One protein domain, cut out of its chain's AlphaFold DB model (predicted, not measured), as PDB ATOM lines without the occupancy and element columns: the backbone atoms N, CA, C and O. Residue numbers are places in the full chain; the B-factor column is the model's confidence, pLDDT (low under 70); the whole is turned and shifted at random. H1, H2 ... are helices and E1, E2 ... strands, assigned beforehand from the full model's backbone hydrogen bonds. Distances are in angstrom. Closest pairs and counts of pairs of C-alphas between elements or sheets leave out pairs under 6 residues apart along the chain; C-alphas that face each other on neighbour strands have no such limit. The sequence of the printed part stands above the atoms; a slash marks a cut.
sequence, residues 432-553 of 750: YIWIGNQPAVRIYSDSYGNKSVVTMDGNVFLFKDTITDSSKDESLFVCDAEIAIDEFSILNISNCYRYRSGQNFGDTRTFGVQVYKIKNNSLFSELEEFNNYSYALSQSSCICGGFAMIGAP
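AT A GLANCE: This is residues 432 to 553 of the 750 residues of an uncharacterized protein of Porphyromonadaceae bacterium (UniProt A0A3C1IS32). The chain is wound in stacked, three-sided turns, a short solenoid whose three walls are sheets of four strands each: E1, E4, E7 and E8 on one side, E2, E5, E9 and E10 on the second, E3, E6, E11 and E12 on the third. E1, E2 and E3 make a first turn and E4, E5 and E6 a second beside it; E7 begins a third, less regular turn with hairpins, the short helices H2 and H3 lie at that end of the stack, and residues 468 to 473 stick out. The printed part has 122 residues with three named helices and twelve named strands, along the chain E1 E2 E3 E4 H1 E5 E6 E7 E8 E9 E10 H2 H3 E11 E12. The sheets are mixed, in the orders E1 E4 E7 E8, E2 E5 E9 E10 and E3 E6 E11 E12, and the class is mostly strand. The whole is compact, with a radius of gyration of the C-alphas of 14.9 A and spans of 46 by 33 by 22 A.

IN THESE COORDINATES: The first sheet holds E1, residues 432 to 435, which begins at C-alpha 432 (-111.217, -97.025, 54.927), E4, residues 460 to 464, E7, residues 497 to 501, 12.6 A long, and E8, residues 510 to 512. The second holds E2, residues 441 to 444, E5, residues 483 to 485, E9, residues 515 to 520, the longest strand at 15.2 A, from C-alpha 515 at (-114.014, -82.448, 64.451), and E10, residues 523 to 526. The third holds E3, residues 453 to 457, 13.3 A, E6, residues 490 to 494, 13.5 A, E11, residues 540 to 544, 13.4 A, and E12, residues 548 to 551, which ends at C-alpha 551 (-117.461, -73.792, 53.138). H1 is residues 474 to 477, H2 residues 528 to 531, and H3 residues 534 to 537.

HOW THE PARTS SIT: The sheet E1 E4 E7 E8 is strongly twisted, with C-alphas up to 4.9 A off its best plane. E1 and E4 are parallel, with N 433 and O 460 2.9 A apart; E4 and E7 are parallel, with N 463 and O 499 at 2.8 A; the hairpin E7 and E8 is antiparallel, with N 498 and O 511 at 2.9 A. E3 runs on into E4 at 72 degrees, and E6 into E7 at 57 degrees. In the third sheet E3 and E6 are parallel, N 456 and O 492 at 2.8 A; E6 and E11 are antiparallel, N 493 and O 541 at 2.8 A; the hairpin E11 and E12 has N 542 and O 550 at 2.8 A. In the second sheet E2 and E5 are parallel, N 484 and O 441 at 2.8 A, as are E5 and E9, N 516 and O 483 at 2.8 A; the hairpin E9 and E10 has N 517 and O 525 at 2.7 A. E8 runs on into E9 at 41 degrees. The closest C-alphas of E5 and E6, those of Ile 485 and Leu 491, are 7.9 A apart. H3 only grazes the first and third sheets; its closest C-alpha to E8 is that of Tyr 535, 4.4 A from Gly 512. H2 only grazes the second and third sheets, and H1 the first, with residues 476 to 477. H2 and H3 are close but not clearly touching, the C-alphas of Phe 530 and Leu 537 being 6.8 A apart. The three helices are too short for an O i to N i+4 pair; the O i to N i+3 pair is within hydrogen-bond range in H1 and H2 but not in H3.

THE WHOLE: The two C-alphas farthest apart, those of Tyr 448 and Gln 503, are 46.7 A apart. The printed part has no cut and no long link; E2 to E3, E4 to H1 and E7 to E8 are short but not tight. The mean pLDDT of the printed part is 88.2, and it is under 70 at residues 466 to 472, 502 to 504 and 521 to 522.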
ATOM      1  N   TYR A 432    -110.173 -96.328  54.189       95.62
ATOM      2  CA  TYR A 432    -111.217 -97.025  54.927       95.62
ATOM      3  C   TYR A 432    -110.763 -97.228  56.375       95.62
ATOM      4  O   TYR A 432    -109.924 -98.080  56.652       95.62
ATOM      5  N   ILE A 433    -111.273 -96.407  57.293       95.50
ATOM      6  CA  ILE A 433    -110.747 -96.273  58.658       95.50
ATOM      7  C   ILE A 433    -111.835 -96.632  59.664       95.50
ATOM      8  O   ILE A 433    -112.859 -95.955  59.725       95.50
ATOM      9  N   TRP A 434    -111.626 -97.666  60.479       92.38
ATOM     10  CA  TRP A 434    -112.531 -97.983  61.582       92.38
ATOM     11  C   TRP A 434    -112.292 -97.028  62.742       92.38
ATOM     12  O   TRP A 434    -111.164 -96.869  63.212       92.38
ATOM     13  N   ILE A 435    -113.373 -96.424  63.219       91.69
ATOM     14  CA  ILE A 435    -113.343 -95.430  64.289       91.69
ATOM     15  C   ILE A 435    -113.841 -96.027  65.603       91.69
ATOM     16  O   ILE A 435    -114.647 -96.958  65.610       91.69
ATOM     17  N   GLY A 436    -113.374 -95.461  66.712       88.50
ATOM     18  CA  GLY A 436    -113.816 -95.797  68.061       88.50
ATOM     19  C   GLY A 436    -113.864 -94.554  68.946       88.50
ATOM     20  O   GLY A 436    -114.207 -93.463  68.491       88.50
ATOM     21  N   ASN A 437    -113.485 -94.706  70.210       88.31
ATOM     22  CA  ASN A 437    -113.607 -93.672  71.245       88.31
ATOM     23  C   ASN A 437    -112.567 -92.541  71.179       88.31
ATOM     24  O   ASN A 437    -112.505 -91.711  72.087       88.31
ATOM     25  N   GLN A 438    -111.733 -92.495  70.139       89.38
ATOM     26  CA  GLN A 438    -110.726 -91.455  69.955       89.38
ATOM     27  C   GLN A 438    -110.671 -90.982  68.497       89.38
ATOM     28  O   GLN A 438    -110.977 -91.759  67.590       89.38
ATOM     29  N   PRO A 439    -110.210 -89.737  68.252       94.44
ATOM     30  CA  PRO A 439    -109.972 -89.254  66.901       94.44
ATOM     31  C   PRO A 439    -108.952 -90.124  66.171       94.44
ATOM     32  O   PRO A 439    -107.803 -90.244  66.615       94.44
ATOM     33  N   ALA A 440    -109.384 -90.682  65.041       96.25
ATOM     34  CA  ALA A 440    -108.593 -91.522  64.156       96.25
ATOM     35  C   ALA A 440    -107.553 -90.720  63.363       96.25
ATOM     36  O   ALA A 440    -106.529 -91.269  62.971       96.25
ATOM     37  N   VAL A 441    -107.774 -89.418  63.141       98.31
ATOM     38  CA  VAL A 441    -106.767 -88.528  62.544       98.31
ATOM     39  C   VAL A 441    -106.501 -87.334  63.447       98.31
ATOM     40  O   VAL A 441    -107.427 -86.637  63.858       98.31
ATOM     41  N   ARG A 442    -105.224 -87.067  63.732       97.81
ATOM     42  CA  ARG A 442    -104.800 -85.971  64.613       97.81
ATOM     43  C   ARG A 442    -103.767 -85.095  63.926       97.81
ATOM     44  O   ARG A 442    -102.752 -85.593  63.443       97.81
ATOM     45  N   ILE A 443    -104.029 -83.794  63.882       97.81
ATOM     46  CA  ILE A 443    -103.290 -82.837  63.057       97.81
ATOM     47  C   ILE A 443    -102.678 -81.756  63.947       97.81
ATOM     48  O   ILE A 443    -103.396 -80.985  64.584       97.81
ATOM     49  N   TYR A 444    -101.349 -81.695  63.956       95.00
ATOM     50  CA  TYR A 444    -100.568 -80.822  64.827       95.00
ATOM     51  C   TYR A 444     -99.584 -79.952  64.041       95.00
ATOM     52  O   TYR A 444     -98.977 -80.377  63.052       95.00
ATOM     53  N   SER A 445     -99.347 -78.758  64.556       92.94
ATOM     54  CA  SER A 445     -98.157 -77.946  64.335       92.94
ATOM     55  C   SER A 445     -97.038 -78.343  65.306       92.94
ATOM     56  O   SER A 445     -97.254 -79.105  66.252       92.94
ATOM     57  N   ASP A 446     -95.818 -77.872  65.057       89.25
ATOM     58  CA  ASP A 446     -94.717 -77.970  66.018       89.25
ATOM     59  C   ASP A 446     -94.515 -76.676  66.819       89.25
ATOM     60  O   ASP A 446     -95.086 -75.619  66.545       89.25
ATOM     61  N   SER A 447     -93.636 -76.756  67.820       85.00
ATOM     62  CA  SER A 447     -93.275 -75.637  68.692       85.00
ATOM     63  C   SER A 447     -92.539 -74.491  67.986       85.00
ATOM     64  O   SER A 447     -92.326 -73.448  68.601       85.00
ATOM     65  N   TYR A 448     -92.144 -74.661  66.720       85.38
ATOM     66  CA  TYR A 448     -91.484 -73.634  65.912       85.38
ATOM     67  C   TYR A 448     -92.467 -72.890  64.998       85.38
ATOM     68  O   TYR A 448     -92.056 -72.014  64.237       85.38
ATOM     69  N   GLY A 449     -93.761 -73.210  65.082       83.94
ATOM     70  CA  GLY A 449     -94.802 -72.610  64.257       83.94
ATOM     71  C   GLY A 449     -94.916 -73.232  62.865       83.94
ATOM     72  O   GLY A 449     -95.613 -72.667  62.018       83.94
ATOM     73  N   ASN A 450     -94.271 -74.379  62.609       91.69
ATOM     74  CA  ASN A 450     -94.503 -75.135  61.382       91.69
ATOM     75  C   ASN A 450     -95.861 -75.826  61.481       91.69
ATOM     76  O   ASN A 450     -96.147 -76.552  62.429       91.69
ATOM     77  N   LYS A 451     -96.715 -75.583  60.494       94.62
ATOM     78  CA  LYS A 451     -98.113 -76.022  60.489       94.62
ATOM     79  C   LYS A 451     -98.274 -77.273  59.645       94.62
ATOM     80  O   LYS A 451     -97.548 -77.446  58.668       94.62
ATOM     81  N   SER A 452     -99.263 -78.096  59.973       97.81
ATOM     82  CA  SER A 452     -99.703 -79.133  59.043       97.81
ATOM     83  C   SER A 452    -100.692 -78.566  58.027       97.81
ATOM     84  O   SER A 452    -101.528 -77.724  58.361       97.81
ATOM     85  N   VAL A 453    -100.601 -79.035  56.785       98.38
ATOM     86  CA  VAL A 453    -101.556 -78.751  55.709       98.38
ATOM     87  C   VAL A 453    -102.076 -80.082  55.190       98.38
ATOM     88  O   VAL A 453    -101.376 -80.807  54.485       98.38
ATOM     89  N   VAL A 454    -103.308 -80.406  55.558       98.75
ATOM     90  CA  VAL A 454    -103.911 -81.708  55.280       98.75
ATOM     91  C   VAL A 454    -105.074 -81.543  54.317       98.75
ATOM     92  O   VAL A 454    -105.913 -80.662  54.486       98.75
ATOM     93  N   THR A 455    -105.130 -82.388  53.293       98.75
ATOM     94  CA  THR A 455    -106.290 -82.489  52.400       98.75
ATOM     95  C   THR A 455    -106.887 -83.877  52.523       98.75
ATOM     96  O   THR A 455    -106.219 -84.856  52.210       98.75
ATOM     97  N   MET A 456    -108.129 -83.957  52.984       98.69
ATOM     98  CA  MET A 456    -108.910 -85.182  53.071       98.69
ATOM     99  C   MET A 456    -109.926 -85.231  51.933       98.69
ATOM    100  O   MET A 456    -110.725 -84.306  51.793       98.69
ATOM    101  N   ASP A 457    -109.911 -86.304  51.145       98.44
ATOM    102  CA  ASP A 457    -110.827 -86.487  50.017       98.44
ATOM    103  C   ASP A 457    -111.384 -87.917  49.972       98.44
ATOM    104  O   ASP A 457    -110.633 -88.888  49.880       98.44
ATOM    105  N   GLY A 458    -112.705 -88.062  50.068       97.62
ATOM    106  CA  GLY A 458    -113.385 -89.349  49.891       97.62
ATOM    107  C   GLY A 458    -113.092 -90.411  50.957       97.62
ATOM    108  O   GLY A 458    -113.259 -91.595  50.672       97.62
ATOM    109  N   ASN A 459    -112.606 -90.041  52.148       97.81
ATOM    110  CA  ASN A 459    -112.318 -91.018  53.205       97.81
ATOM    111  C   ASN A 459    -113.608 -91.559  53.841       97.81
ATOM    112  O   ASN A 459    -114.571 -90.821  54.077       97.81
ATOM    113  N   VAL A 460    -113.579 -92.850  54.163       95.69
ATOM    114  CA  VAL A 460    -114.643 -93.602  54.826       95.69
ATOM    115  C   VAL A 460    -114.256 -93.798  56.286       95.69
ATOM    116  O   VAL A 460    -113.328 -94.545  56.591       95.69
ATOM    117  N   PHE A 461    -114.990 -93.153  57.190       95.81
ATOM    118  CA  PHE A 461    -114.871 -93.380  58.626       95.81
ATOM    119  C   PHE A 461    -115.947 -94.367  59.071       95.81
ATOM    120  O   PHE A 461    -117.124 -94.027  59.177       95.81
ATOM    121  N   LEU A 462    -115.558 -95.618  59.272       92.75
ATOM    122  CA  LEU A 462    -116.468 -96.712  59.556       92.75
ATOM    123  C   LEU A 462    -116.686 -96.875  61.060       92.75
ATOM    124  O   LEU A 462    -115.792 -97.306  61.783       92.75
ATOM    125  N   PHE A 463    -117.906 -96.626  61.516       90.25
ATOM    126  CA  PHE A 463    -118.360 -97.043  62.833       90.25
ATOM    127  C   PHE A 463    -118.920 -98.470  62.776       90.25
ATOM    128  O   PHE A 463    -119.757 -98.787  61.921       90.25
ATOM    129  N   LYS A 464    -118.478 -99.324  63.704       83.44
ATOM    130  CA  LYS A 464    -119.005-100.679  63.891       83.44
ATOM    131  C   LYS A 464    -119.737-100.782  65.221       83.44
ATOM    132  O   LYS A 464    -119.165-100.522  66.270       83.44
ATOM    133  N   ASP A 465    -120.993-101.205  65.155       75.12
ATOM    134  CA  ASP A 465    -121.853-101.469  66.314       75.12
ATOM    135  C   ASP A 465    -122.081-102.967  66.573       75.12
ATOM    136  O   ASP A 465    -122.740-103.336  67.545       75.12
ATOM    137  N   THR A 466    -121.518-103.842  65.738       63.28
ATOM    138  CA  THR A 466    -121.550-105.293  65.931       63.28
ATOM    139  C   THR A 466    -120.490-105.727  66.939       63.28
ATOM    140  O   THR A 466    -119.296-105.552  66.694       63.28
ATOM    141  N   ILE A 467    -120.926-106.341  68.042       56.94
ATOM    142  CA  ILE A 467    -120.063-107.000  69.028       56.94
ATOM    143  C   ILE A 467    -119.367-108.183  68.338       56.94
ATOM    144  O   ILE A 467    -119.972-109.230  68.136       56.94
ATOM    145  N   THR A 468    -118.100-108.041  67.954       51.84
ATOM    146  CA  THR A 468    -117.293-109.170  67.468       51.84
ATOM    147  C   THR A 468    -116.677-109.894  68.658       51.84
ATOM    148  O   THR A 468    -115.525-109.624  68.961       51.84
ATOM    149  N   ASP A 469    -117.446-110.733  69.364       43.50
ATOM    150  CA  ASP A 469    -117.067-111.753  70.378       43.50
ATOM    151  C   ASP A 469    -116.012-111.446  71.480       43.50
ATOM    152  O   ASP A 469    -115.837-112.244  72.400       43.50
ATOM    153  N   SER A 470    -115.334-110.299  71.456       41.81
ATOM    154  CA  SER A 470    -114.058-110.042  72.137       41.81
ATOM    155  C   SER A 470    -113.983-108.663  72.802       41.81
ATOM    156  O   SER A 470    -113.282-108.512  73.803       41.81
ATOM    157  N   SER A 471    -114.740-107.660  72.342       51.75
ATOM    158  CA  SER A 471    -114.729-106.323  72.948       51.75
ATOM    159  C   SER A 471    -115.764-106.204  74.073       51.75
ATOM    160  O   SER A 471    -116.922-105.861  73.837       51.75
ATOM    161  N   LYS A 472    -115.339-106.451  75.320       58.34
ATOM    162  CA  LYS A 472    -116.114-106.098  76.530       58.34
ATOM    163  C   LYS A 472    -116.099-104.593  76.842       58.34
ATOM    164  O   LYS A 472    -116.762-104.162  77.781       58.34
ATOM    165  N   ASP A 473    -115.314-103.807  76.106       73.50
ATOM    166  CA  ASP A 473    -115.180-102.370  76.332       73.50
ATOM    167  C   ASP A 473    -116.331-101.605  75.666       73.50
ATOM    168  O   ASP A 473    -116.316-101.343  74.462       73.50
ATOM    169  N   GLU A 474    -117.332-101.242  76.471       77.06
ATOM    170  CA  GLU A 474    -118.496-100.469  76.028       77.06
ATOM    171  C   GLU A 474    -118.111 -99.084  75.461       77.06
ATOM    172  O   GLU A 474    -118.875 -98.502  74.689       77.06
ATOM    173  N   SER A 475    -116.923 -98.554  75.790       80.75
ATOM    174  CA  SER A 475    -116.497 -97.231  75.321       80.75
ATOM    175  C   SER A 475    -116.257 -97.181  73.811       80.75
ATOM    176  O   SER A 475    -116.470 -96.136  73.204       80.75
ATOM    177  N   LEU A 476    -115.897 -98.305  73.177       82.94
ATOM    178  CA  LEU A 476    -115.669 -98.388  71.728       82.94
ATOM    179  C   LEU A 476    -116.947 -98.181  70.901       82.94
ATOM    180  O   LEU A 476    -116.869 -97.864  69.716       82.94
ATOM    181  N   PHE A 477    -118.122 -98.305  71.523       87.12
ATOM    182  CA  PHE A 477    -119.412 -98.068  70.877       87.12
ATOM    183  C   PHE A 477    -119.813 -96.590  70.846       87.12
ATOM    184  O   PHE A 477    -120.949 -96.272  70.494       87.12
ATOM    185  N   VAL A 478    -118.908 -95.679  71.197       90.00
ATOM    186  CA  VAL A 478    -119.095 -94.230  71.101       90.00
ATOM    187  C   VAL A 478    -117.904 -93.637  70.356       90.00
ATOM    188  O   VAL A 478    -116.759 -93.966  70.644       90.00
ATOM    189  N   CYS A 479    -118.174 -92.753  69.400       92.56
ATOM    190  CA  CYS A 479    -117.173 -91.977  68.680       92.56
ATOM    191  C   CYS A 479    -117.615 -90.517  68.627       92.56
ATOM    192  O   CYS A 479    -118.467 -90.134  67.812       92.56
ATOM    193  N   ASP A 480    -117.022 -89.693  69.489       91.62
ATOM    194  CA  ASP A 480    -117.384 -88.280  69.546       91.62
ATOM    195  C   ASP A 480    -116.791 -87.466  68.387       91.62
ATOM    196  O   ASP A 480    -117.410 -86.502  67.938       91.62
ATOM    197  N   ALA A 481    -115.609 -87.850  67.892       95.31
ATOM    198  CA  ALA A 481    -114.957 -87.206  66.754       95.31
ATOM    199  C   ALA A 481    -114.000 -88.139  66.011       95.31
ATOM    200  O   ALA A 481    -113.215 -88.848  66.633       95.31
ATOM    201  N   GLU A 482    -114.017 -88.080  64.680       97.50
ATOM    202  CA  GLU A 482    -113.063 -88.769  63.805       97.50
ATOM    203  C   GLU A 482    -111.738 -88.024  63.710       97.50
ATOM    204  O   GLU A 482    -110.681 -88.634  63.548       97.50
ATOM    205  N   ILE A 483    -111.803 -86.693  63.754       98.31
ATOM    206  CA  ILE A 483    -110.682 -85.818  63.432       98.31
ATOM    207  C   ILE A 483    -110.429 -84.878  64.603       98.31
ATOM    208  O   ILE A 483    -111.357 -84.311  65.176       98.31
ATOM    209  N   ALA A 484    -109.161 -84.651  64.920       97.44
ATOM    210  CA  ALA A 484    -108.741 -83.583  65.809       97.44
ATOM    211  C   ALA A 484    -107.690 -82.697  65.134       97.44
ATOM    212  O   ALA A 484    -106.770 -83.191  64.480       97.44
ATOM    213  N   ILE A 485    -107.819 -81.384  65.308       97.25
ATOM    214  CA  ILE A 485    -106.924 -80.380  64.730       97.25
ATOM    215  C   ILE A 485    -106.566 -79.305  65.758       97.25
ATOM    216  O   ILE A 485    -107.385 -78.919  66.595       97.25
ATOM    217  N   ASP A 486    -105.323 -78.835  65.714       95.25
ATOM    218  CA  ASP A 486    -104.878 -77.697  66.513       95.25
ATOM    219  C   ASP A 486    -105.298 -76.339  65.924       95.25
ATOM    220  O   ASP A 486    -105.867 -76.243  64.840       95.25
ATOM    221  N   GLU A 487    -105.030 -75.253  66.649       93.62
ATOM    222  CA  GLU A 487    -105.445 -73.912  66.218       93.62
ATOM    223  C   GLU A 487    -104.634 -73.350  65.042       93.62
ATOM    224  O   GLU A 487    -104.984 -72.308  64.491       93.62
ATOM    225  N   PHE A 488    -103.538 -73.997  64.643       94.38
ATOM    226  CA  PHE A 488    -102.582 -73.423  63.698       94.38
ATOM    227  C   PHE A 488    -102.646 -74.056  62.314       94.38
ATOM    228  O   PHE A 488    -102.359 -73.369  61.326       94.38
ATOM    229  N   SER A 489    -102.972 -75.345  62.251       96.50
ATOM    230  CA  SER A 489    -102.946 -76.161  61.042       96.50
ATOM    231  C   SER A 489    -104.122 -75.869  60.108       96.50
ATOM    232  O   SER A 489    -105.075 -75.175  60.455       96.50
ATOM    233  N   ILE A 490    -104.022 -76.381  58.882       97.81
ATOM    234  CA  ILE A 490    -105.042 -76.245  57.842       97.81
ATOM    235  C   ILE A 490    -105.549 -77.635  57.471       97.81
ATOM    236  O   ILE A 490    -104.750 -78.539  57.217       97.81
ATOM    237  N   LEU A 491    -106.869 -77.783  57.385       98.44
ATOM    238  CA  LEU A 491    -107.526 -79.009  56.946       98.44
ATOM    239  C   LEU A 491    -108.574 -78.701  55.875       98.44
ATOM    240  O   LEU A 491    -109.571 -78.040  56.146       98.44
ATOM    241  N   ASN A 492    -108.353 -79.208  54.665       98.44
ATOM    242  CA  ASN A 492    -109.343 -79.230  53.591       98.44
ATOM    243  C   ASN A 492    -110.092 -80.562  53.629       98.44
ATOM    244  O   ASN A 492    -109.456 -81.611  53.684       98.44
ATOM    245  N   ILE A 493    -111.419 -80.527  53.561       98.19
ATOM    246  CA  ILE A 493    -112.279 -81.713  53.596       98.19
ATOM    247  C   ILE A 493    -113.132 -81.733  52.334       98.19
ATOM    248  O   ILE A 493    -113.795 -80.744  52.014       98.19
ATOM    249  N   SER A 494    -113.158 -82.872  51.643       97.75
ATOM    250  CA  SER A 494    -114.123 -83.147  50.586       97.75
ATOM    251  C   SER A 494    -114.650 -84.577  50.664       97.75
ATOM    252  O   SER A 494    -113.885 -85.525  50.806       97.75
ATOM    253  N   ASN A 495    -115.975 -84.726  50.600       96.69
ATOM    254  CA  ASN A 495    -116.693 -86.007  50.600       96.69
ATOM    255  C   ASN A 495    -116.199 -87.025  51.648       96.69
ATOM    256  O   ASN A 495    -116.104 -88.215  51.360       96.69
ATOM    257  N   CYS A 496    -115.853 -86.563  52.848       97.88
ATOM    258  CA  CYS A 496    -115.440 -87.441  53.940       97.88
ATOM    259  C   CYS A 496    -116.625 -87.650  54.870       97.88
ATOM    260  O   CYS A 496    -117.167 -86.676  55.382       97.88
ATOM    261  N   TYR A 497    -117.023 -88.896  55.101       97.25
ATOM    262  CA  TYR A 497    -118.243 -89.193  55.848       97.25
ATOM    263  C   TYR A 497    -118.015 -90.284  56.883       97.25
ATOM    264  O   TYR A 497    -117.174 -91.169  56.706       97.25
ATOM    265  N   ARG A 498    -118.823 -90.234  57.943       95.81
ATOM    266  CA  ARG A 498    -119.047 -91.385  58.811       95.81
ATOM    267  C   ARG A 498    -120.038 -92.324  58.134       95.81
ATOM    268  O   ARG A 498    -121.085 -91.895  57.645       95.81
ATOM    269  N   TYR A 499    -119.711 -93.605  58.161       92.81
ATOM    270  CA  TYR A 499    -120.543 -94.711  57.715       92.81
ATOM    271  C   TYR A 499    -120.792 -95.639  58.895       92.81
ATOM    272  O   TYR A 499    -119.957 -95.756  59.791       92.81
ATOM    273  N   ARG A 500    -121.921 -96.341  58.877       86.81
ATOM    274  CA  ARG A 500    -122.159 -97.468  59.778       86.81
ATOM    275  C   ARG A 500    -122.100 -98.749  58.968       86.81
ATOM    276  O   ARG A 500    -122.801 -98.861  57.970       86.81
ATOM    277  N   SER A 501    -121.296 -99.711  59.400       73.19
ATOM    278  CA  SER A 501    -121.328-101.053  58.812       73.19
ATOM    279  C   SER A 501    -122.327-101.917  59.564       73.19
ATOM    280  O   SER A 501    -122.207-102.063  60.776       73.19
ATOM    281  N   GLY A 502    -123.269-102.529  58.844       64.38
ATOM    282  CA  GLY A 502    -123.918-103.762  59.304       64.38
ATOM    283  C   GLY A 502    -123.040-104.987  58.999       64.38
ATOM    284  O   GLY A 502    -121.827-104.855  58.823       64.38
ATOM    285  N   GLN A 503    -123.651-106.168  58.858       56.34
ATOM    286  CA  GLN A 503    -122.936-107.409  58.511       56.34
ATOM    287  C   GLN A 503    -122.410-107.468  57.054       56.34
ATOM    288  O   GLN A 503    -121.588-108.326  56.752       56.34
ATOM    289  N   ASN A 504    -122.836-106.566  56.154       62.03
ATOM    290  CA  ASN A 504    -122.521-106.615  54.716       62.03
ATOM    291  C   ASN A 504    -121.882-105.319  54.179       62.03
ATOM    292  O   ASN A 504    -122.181-104.221  54.651       62.03
ATOM    293  N   PHE A 505    -121.054-105.449  53.135       72.38
ATOM    294  CA  PHE A 505    -120.493-104.328  52.367       72.38
ATOM    295  C   PHE A 505    -121.526-103.696  51.419       72.38
ATOM    296  O   PHE A 505    -122.461-104.357  50.972       72.38
ATOM    297  N   GLY A 506    -121.311-102.426  51.055       71.75
ATOM    298  CA  GLY A 506    -122.132-101.705  50.069       71.75
ATOM    299  C   GLY A 506    -123.186-100.770  50.665       71.75
ATOM    300  O   GLY A 506    -123.943-100.159  49.917       71.75
ATOM    301  N   ASP A 507    -123.224-100.624  51.989       75.56
ATOM    302  CA  ASP A 507    -124.030 -99.599  52.643       75.56
ATOM    303  C   ASP A 507    -123.406 -98.209  52.462       75.56
ATOM    304  O   ASP A 507    -122.315 -97.928  52.963       75.56
ATOM    305  N   THR A 508    -124.103 -97.336  51.738       81.62
ATOM    306  CA  THR A 508    -123.651 -95.974  51.424       81.62
ATOM    307  C   THR A 508    -124.357 -94.900  52.251       81.62
ATOM    308  O   THR A 508    -124.309 -93.726  51.888       81.62
ATOM    309  N   ARG A 509    -125.029 -95.265  53.350       87.50
ATOM    310  CA  ARG A 509    -125.673 -94.301  54.254       87.50
ATOM    311  C   ARG A 509    -124.619 -93.444  54.956       87.50
ATOM    312  O   ARG A 509    -123.778 -93.961  55.688       87.50
ATOM    313  N   THR A 510    -124.681 -92.131  54.734       93.25
ATOM    314  CA  THR A 510    -123.649 -91.189  55.188       93.25
ATOM    315  C   THR A 510    -124.132 -90.237  56.270       93.25
ATOM    316  O   THR A 510    -125.252 -89.705  56.234       93.25
ATOM    317  N   PHE A 511    -123.214 -89.957  57.190       96.56
ATOM    318  CA  PHE A 511    -123.319 -88.927  58.211       96.56
ATOM    319  C   PHE A 511    -122.121 -87.979  58.115       96.56
ATOM    320  O   PHE A 511    -121.028 -88.378  57.707       96.56
ATOM    321  N   GLY A 512    -122.320 -86.718  58.490       97.31
ATOM    322  CA  GLY A 512    -121.227 -85.753  58.574       97.31
ATOM    323  C   GLY A 512    -120.210 -86.171  59.636       97.31
ATOM    324  O   GLY A 512    -120.592 -86.684  60.688       97.31
ATOM    325  N   VAL A 513    -118.923 -85.943  59.371       98.00
ATOM    326  CA  VAL A 513    -117.867 -86.177  60.369       98.00
ATOM    327  C   VAL A 513    -117.935 -85.135  61.489       98.00
ATOM    328  O   VAL A 513    -118.570 -84.087  61.360       98.00
ATOM    329  N   GLN A 514    -117.281 -85.421  62.600       97.94
ATOM    330  CA  GLN A 514    -117.116 -84.557  63.756       97.94
ATOM    331  C   GLN A 514    -115.631 -84.239  63.937       97.94
ATOM    332  O   GLN A 514    -114.749 -85.087  63.768       97.94
ATOM    333  N   VAL A 515    -115.360 -82.983  64.276       98.12
ATOM    334  CA  VAL A 515    -114.014 -82.448  64.451       98.12
ATOM    335  C   VAL A 515    -113.856 -81.912  65.866       98.12
ATOM    336  O   VAL A 515    -114.727 -81.216  66.399       98.12
ATOM    337  N   TYR A 516    -112.713 -82.210  66.468       97.31
ATOM    338  CA  TYR A 516    -112.287 -81.690  67.756       97.31
ATOM    339  C   TYR A 516    -111.134 -80.690  67.625       97.31
ATOM    340  O   TYR A 516    -110.233 -80.835  66.802       97.31
ATOM    341  N   LYS A 517    -111.149 -79.679  68.496       96.62
ATOM    342  CA  LYS A 517    -110.027 -78.788  68.797       96.62
ATOM    343  C   LYS A 517    -109.052 -79.517  69.720       96.62
ATOM    344  O   LYS A 517    -109.472 -80.091  70.727       96.62
ATOM    345  N   ILE A 518    -107.761 -79.442  69.420       93.88
ATOM    346  CA  ILE A 518    -106.683 -79.925  70.294       93.88
ATOM    347  C   ILE A 518    -106.246 -78.774  71.206       93.88
ATOM    348  O   ILE A 518    -105.738 -77.767  70.720       93.88
ATOM    349  N   LYS A 519    -106.430 -78.908  72.527       81.69
ATOM    350  CA  LYS A 519    -105.983 -77.900  73.515       81.69
ATOM    351  C   LYS A 519    -104.565 -78.162  74.023       81.69
ATOM    352  O   LYS A 519    -103.788 -77.239  74.234       81.69
ATOM    353  N   ASN A 520    -104.246 -79.429  74.254       71.75
ATOM    354  CA  ASN A 520    -102.913 -79.963  74.536       71.75
ATOM    355  C   ASN A 520    -102.898 -81.438  74.082       71.75
ATOM    356  O   ASN A 520    -103.940 -81.931  73.655       71.75
ATOM    357  N   ASN A 521    -101.753 -82.133  74.154       64.38
ATOM    358  CA  ASN A 521    -101.519 -83.454  73.531       64.38
ATOM    359  C   ASN A 521    -102.561 -84.562  73.812       64.38
ATOM    360  O   ASN A 521    -102.495 -85.608  73.168       64.38
ATOM    361  N   SER A 522    -103.519 -84.371  74.723       68.19
ATOM    362  CA  SER A 522    -104.581 -85.350  74.994       68.19
ATOM    363  C   SER A 522    -105.948 -84.740  75.326       68.19
ATOM    364  O   SER A 522    -106.899 -85.484  75.550       68.19
ATOM    365  N   LEU A 523    -106.074 -83.409  75.378       84.62
ATOM    366  CA  LEU A 523    -107.339 -82.751  75.701       84.62
ATOM    367  C   LEU A 523    -108.024 -82.257  74.430       84.62
ATOM    368  O   LEU A 523    -107.542 -81.336  73.762       84.62
ATOM    369  N   PHE A 524    -109.188 -82.838  74.160       92.19
ATOM    370  CA  PHE A 524    -110.024 -82.509  73.017       92.19
ATOM    371  C   PHE A 524    -111.289 -81.755  73.435       92.19
ATOM    372  O   PHE A 524    -111.779 -81.897  74.555       92.19
ATOM    373  N   SER A 525    -111.826 -80.938  72.532       94.12
ATOM    374  CA  SER A 525    -113.137 -80.298  72.699       94.12
ATOM    375  C   SER A 525    -113.820 -80.084  71.355       94.12
ATOM    376  O   SER A 525    -113.130 -79.888  70.364       94.12
ATOM    377  N   GLU A 526    -115.150 -80.038  71.325       94.12
ATOM    378  CA  GLU A 526    -115.936 -79.819  70.102       94.12
ATOM    379  C   GLU A 526    -115.505 -78.568  69.302       94.12
ATOM    380  O   GLU A 526    -115.268 -77.490  69.860       94.12
ATOM    381  N   LEU A 527    -115.418 -78.710  67.974       95.25
ATOM    382  CA  LEU A 527    -115.351 -77.600  67.018       95.25
ATOM    383  C   LEU A 527    -116.771 -77.289  66.533       95.25
ATOM    384  O   LEU A 527    -117.166 -77.677  65.437       95.25
ATOM    385  N   GLU A 528    -117.561 -76.624  67.376       91.62
ATOM    386  CA  GLU A 528    -118.978 -76.326  67.113       91.62
ATOM    387  C   GLU A 528    -119.205 -75.598  65.779       91.62
ATOM    388  O   GLU A 528    -120.187 -75.866  65.085       91.62
ATOM    389  N   GLU A 529    -118.275 -74.721  65.393       88.06
ATOM    390  CA  GLU A 529    -118.299 -73.958  64.144       88.06
ATOM    391  C   GLU A 529    -118.344 -74.866  62.900       88.06
ATOM    392  O   GLU A 529    -118.952 -74.504  61.892       88.06
ATOM    393  N   PHE A 530    -117.746 -76.060  62.986       93.50
ATOM    394  CA  PHE A 530    -117.834 -77.101  61.963       93.50
ATOM    395  C   PHE A 530    -118.974 -78.086  62.259       93.50
ATOM    396  O   PHE A 530    -119.824 -78.343  61.406       93.50
ATOM    397  N   ASN A 531    -119.009 -78.626  63.478       95.00
ATOM    398  CA  ASN A 531    -119.859 -79.751  63.871       95.00
ATOM    399  C   ASN A 531    -121.358 -79.445  63.755       95.00
ATOM    400  O   ASN A 531    -122.136 -80.323  63.384       95.00
ATOM    401  N   ASN A 532    -121.770 -78.194  63.988       90.81
ATOM    402  CA  ASN A 532    -123.168 -77.778  63.835       90.81
ATOM    403  C   ASN A 532    -123.659 -77.828  62.375       90.81
ATOM    404  O   ASN A 532    -124.864 -77.898  62.139       90.81
ATOM    405  N   TYR A 533    -122.738 -77.819  61.408       92.12
ATOM    406  CA  TYR A 533    -123.024 -77.810  59.971       92.12
ATOM    407  C   TYR A 533    -122.325 -78.952  59.230       92.12
ATOM    408  O   TYR A 533    -122.206 -78.918  58.001       92.12
ATOM    409  N   SER A 534    -121.850 -79.980  59.940       94.94
ATOM    410  CA  SER A 534    -121.006 -81.010  59.332       94.94
ATOM    411  C   SER A 534    -121.732 -81.835  58.271       94.94
ATOM    412  O   SER A 534    -121.084 -82.332  57.354       94.94
ATOM    413  N   TYR A 535    -123.067 -81.887  58.298       93.12
ATOM    414  CA  TYR A 535    -123.886 -82.475  57.231       93.12
ATOM    415  C   TYR A 535    -123.665 -81.820  55.849       93.12
ATOM    416  O   TYR A 535    -123.880 -82.446  54.812       93.12
ATOM    417  N   ALA A 536    -123.215 -80.562  55.822       91.31
ATOM    418  CA  ALA A 536    -122.842 -79.834  54.611       91.31
ATOM    419  C   ALA A 536    -121.317 -79.693  54.480       91.31
ATOM    420  O   ALA A 536    -120.758 -79.942  53.412       91.31
ATOM    421  N   LEU A 537    -120.621 -79.344  55.566       94.00
ATOM    422  CA  LEU A 537    -119.183 -79.044  55.536       94.00
ATOM    423  C   LEU A 537    -118.302 -80.277  55.284       94.00
ATOM    424  O   LEU A 537    -117.201 -80.135  54.753       94.00
ATOM    425  N   SER A 538    -118.804 -81.483  55.558       96.38
ATOM    426  CA  SER A 538    -118.138 -82.747  55.203       96.38
ATOM    427  C   SER A 538    -118.027 -82.973  53.688       96.38
ATOM    428  O   SER A 538    -117.177 -83.733  53.225       96.38
ATOM    429  N   GLN A 539    -118.874 -82.309  52.891       94.50
ATOM    430  CA  GLN A 539    -118.856 -82.410  51.431       94.50
ATOM    431  C   GLN A 539    -117.742 -81.561  50.806       94.50
ATOM    432  O   GLN A 539    -117.071 -82.014  49.877       94.50
ATOM    433  N   SER A 540    -117.569 -80.324  51.281       94.00
ATOM    434  CA  SER A 540    -116.534 -79.407  50.800       94.00
ATOM    435  C   SER A 540    -116.342 -78.232  51.764       94.00
ATOM    436  O   SER A 540    -117.197 -77.342  51.861       94.00
ATOM    437  N   SER A 541    -115.215 -78.217  52.474       95.25
ATOM    438  CA  SER A 541    -114.838 -77.117  53.365       95.25
ATOM    439  C   SER A 541    -113.332 -77.049  53.639       95.25
ATOM    440  O   SER A 541    -112.563 -77.934  53.268       95.25
ATOM    441  N   CYS A 542    -112.915 -75.967  54.294       95.94
ATOM    442  CA  CYS A 542    -111.579 -75.747  54.818       95.94
ATOM    443  C   CYS A 542    -111.672 -75.185  56.244       95.94
ATOM    444  O   CYS A 542    -112.366 -74.191  56.479       95.94
ATOM    445  N   ILE A 543    -110.949 -75.811  57.171       95.94
ATOM    446  CA  ILE A 543    -110.639 -75.290  58.503       95.94
ATOM    447  C   ILE A 543    -109.267 -74.622  58.401       95.94
ATOM    448  O   ILE A 543    -108.260 -75.283  58.141       95.94
ATOM    449  N   CYS A 544    -109.235 -73.304  58.566       92.25
ATOM    450  CA  CYS A 544    -108.024 -72.490  58.559       92.25
ATOM    451  C   CYS A 544    -107.507 -72.248  59.984       92.25
ATOM    452  O   CYS A 544    -108.213 -72.470  60.969       92.25
ATOM    453  N   GLY A 545    -106.290 -71.704  60.088       87.81
ATOM    454  CA  GLY A 545    -105.730 -71.268  61.369       87.81
ATOM    455  C   GLY A 545    -106.666 -70.307  62.121       87.81
ATOM    456  O   GLY A 545    -107.368 -69.500  61.512       87.81
ATOM    457  N   GLY A 546    -106.684 -70.416  63.447       90.88
ATOM    458  CA  GLY A 546    -107.671 -69.786  64.323       90.88
ATOM    459  C   GLY A 546    -109.047 -70.457  64.282       90.88
ATOM    460  O   GLY A 546    -110.015 -69.855  64.735       90.88
ATOM    461  N   PHE A 547    -109.144 -71.668  63.717       92.38
ATOM    462  CA  PHE A 547    -110.393 -72.401  63.481       92.38
ATOM    463  C   PHE A 547    -111.389 -71.687  62.549       92.38
ATOM    464  O   PHE A 547    -112.591 -71.945  62.592       92.38
ATOM    465  N   ALA A 548    -110.906 -70.782  61.691       89.44
ATOM    466  CA  ALA A 548    -111.761 -70.071  60.746       89.44
ATOM    467  C   ALA A 548    -112.305 -71.022  59.666       89.44
ATOM    468  O   ALA A 548    -111.552 -71.793  59.071       89.44
ATOM    469  N   MET A 549    -113.608 -70.939  59.390       88.94
ATOM    470  CA  MET A 549    -114.303 -71.872  58.503       88.94
ATOM    471  C   MET A 549    -114.603 -71.281  57.125       88.94
ATOM    472  O   MET A 549    -115.230 -70.229  57.002       88.94
ATOM    473  N   ILE A 550    -114.249 -72.010  56.066       87.56
ATOM    474  CA  ILE A 550    -114.633 -71.693  54.686       87.56
ATOM    475  C   ILE A 550    -115.372 -72.901  54.109       87.56
ATOM    476  O   ILE A 550    -114.800 -73.977  53.998       87.56
ATOM    477  N   GLY A 551    -116.641 -72.737  53.741       82.88
ATOM    478  CA  GLY A 551    -117.461 -73.792  53.138       82.88
ATOM    479  C   GLY A 551    -117.855 -73.472  51.698       82.88
ATOM    480  O   GLY A 551    -117.984 -72.299  51.329       82.88
ATOM    481  N   ALA A 552    -118.072 -74.510  50.889       81.94
ATOM    482  CA  ALA A 552    -118.766 -74.352  49.616       81.94
ATOM    483  C   ALA A 552    -120.240 -73.966  49.854       81.94
ATOM    484  O   ALA A 552    -120.821 -74.373  50.864       81.94
ATOM    485  N   PRO A 553    -120.874 -73.209  48.937       80.69
ATOM    486  CA  PRO A 553    -122.296 -72.926  49.037       80.69
ATOM    487  C   PRO A 553    -123.127 -74.211  49.113       80.69
ATOM    488  O   PRO A 553    -122.975 -75.109  48.285       80.69
TER     489      PRO A 553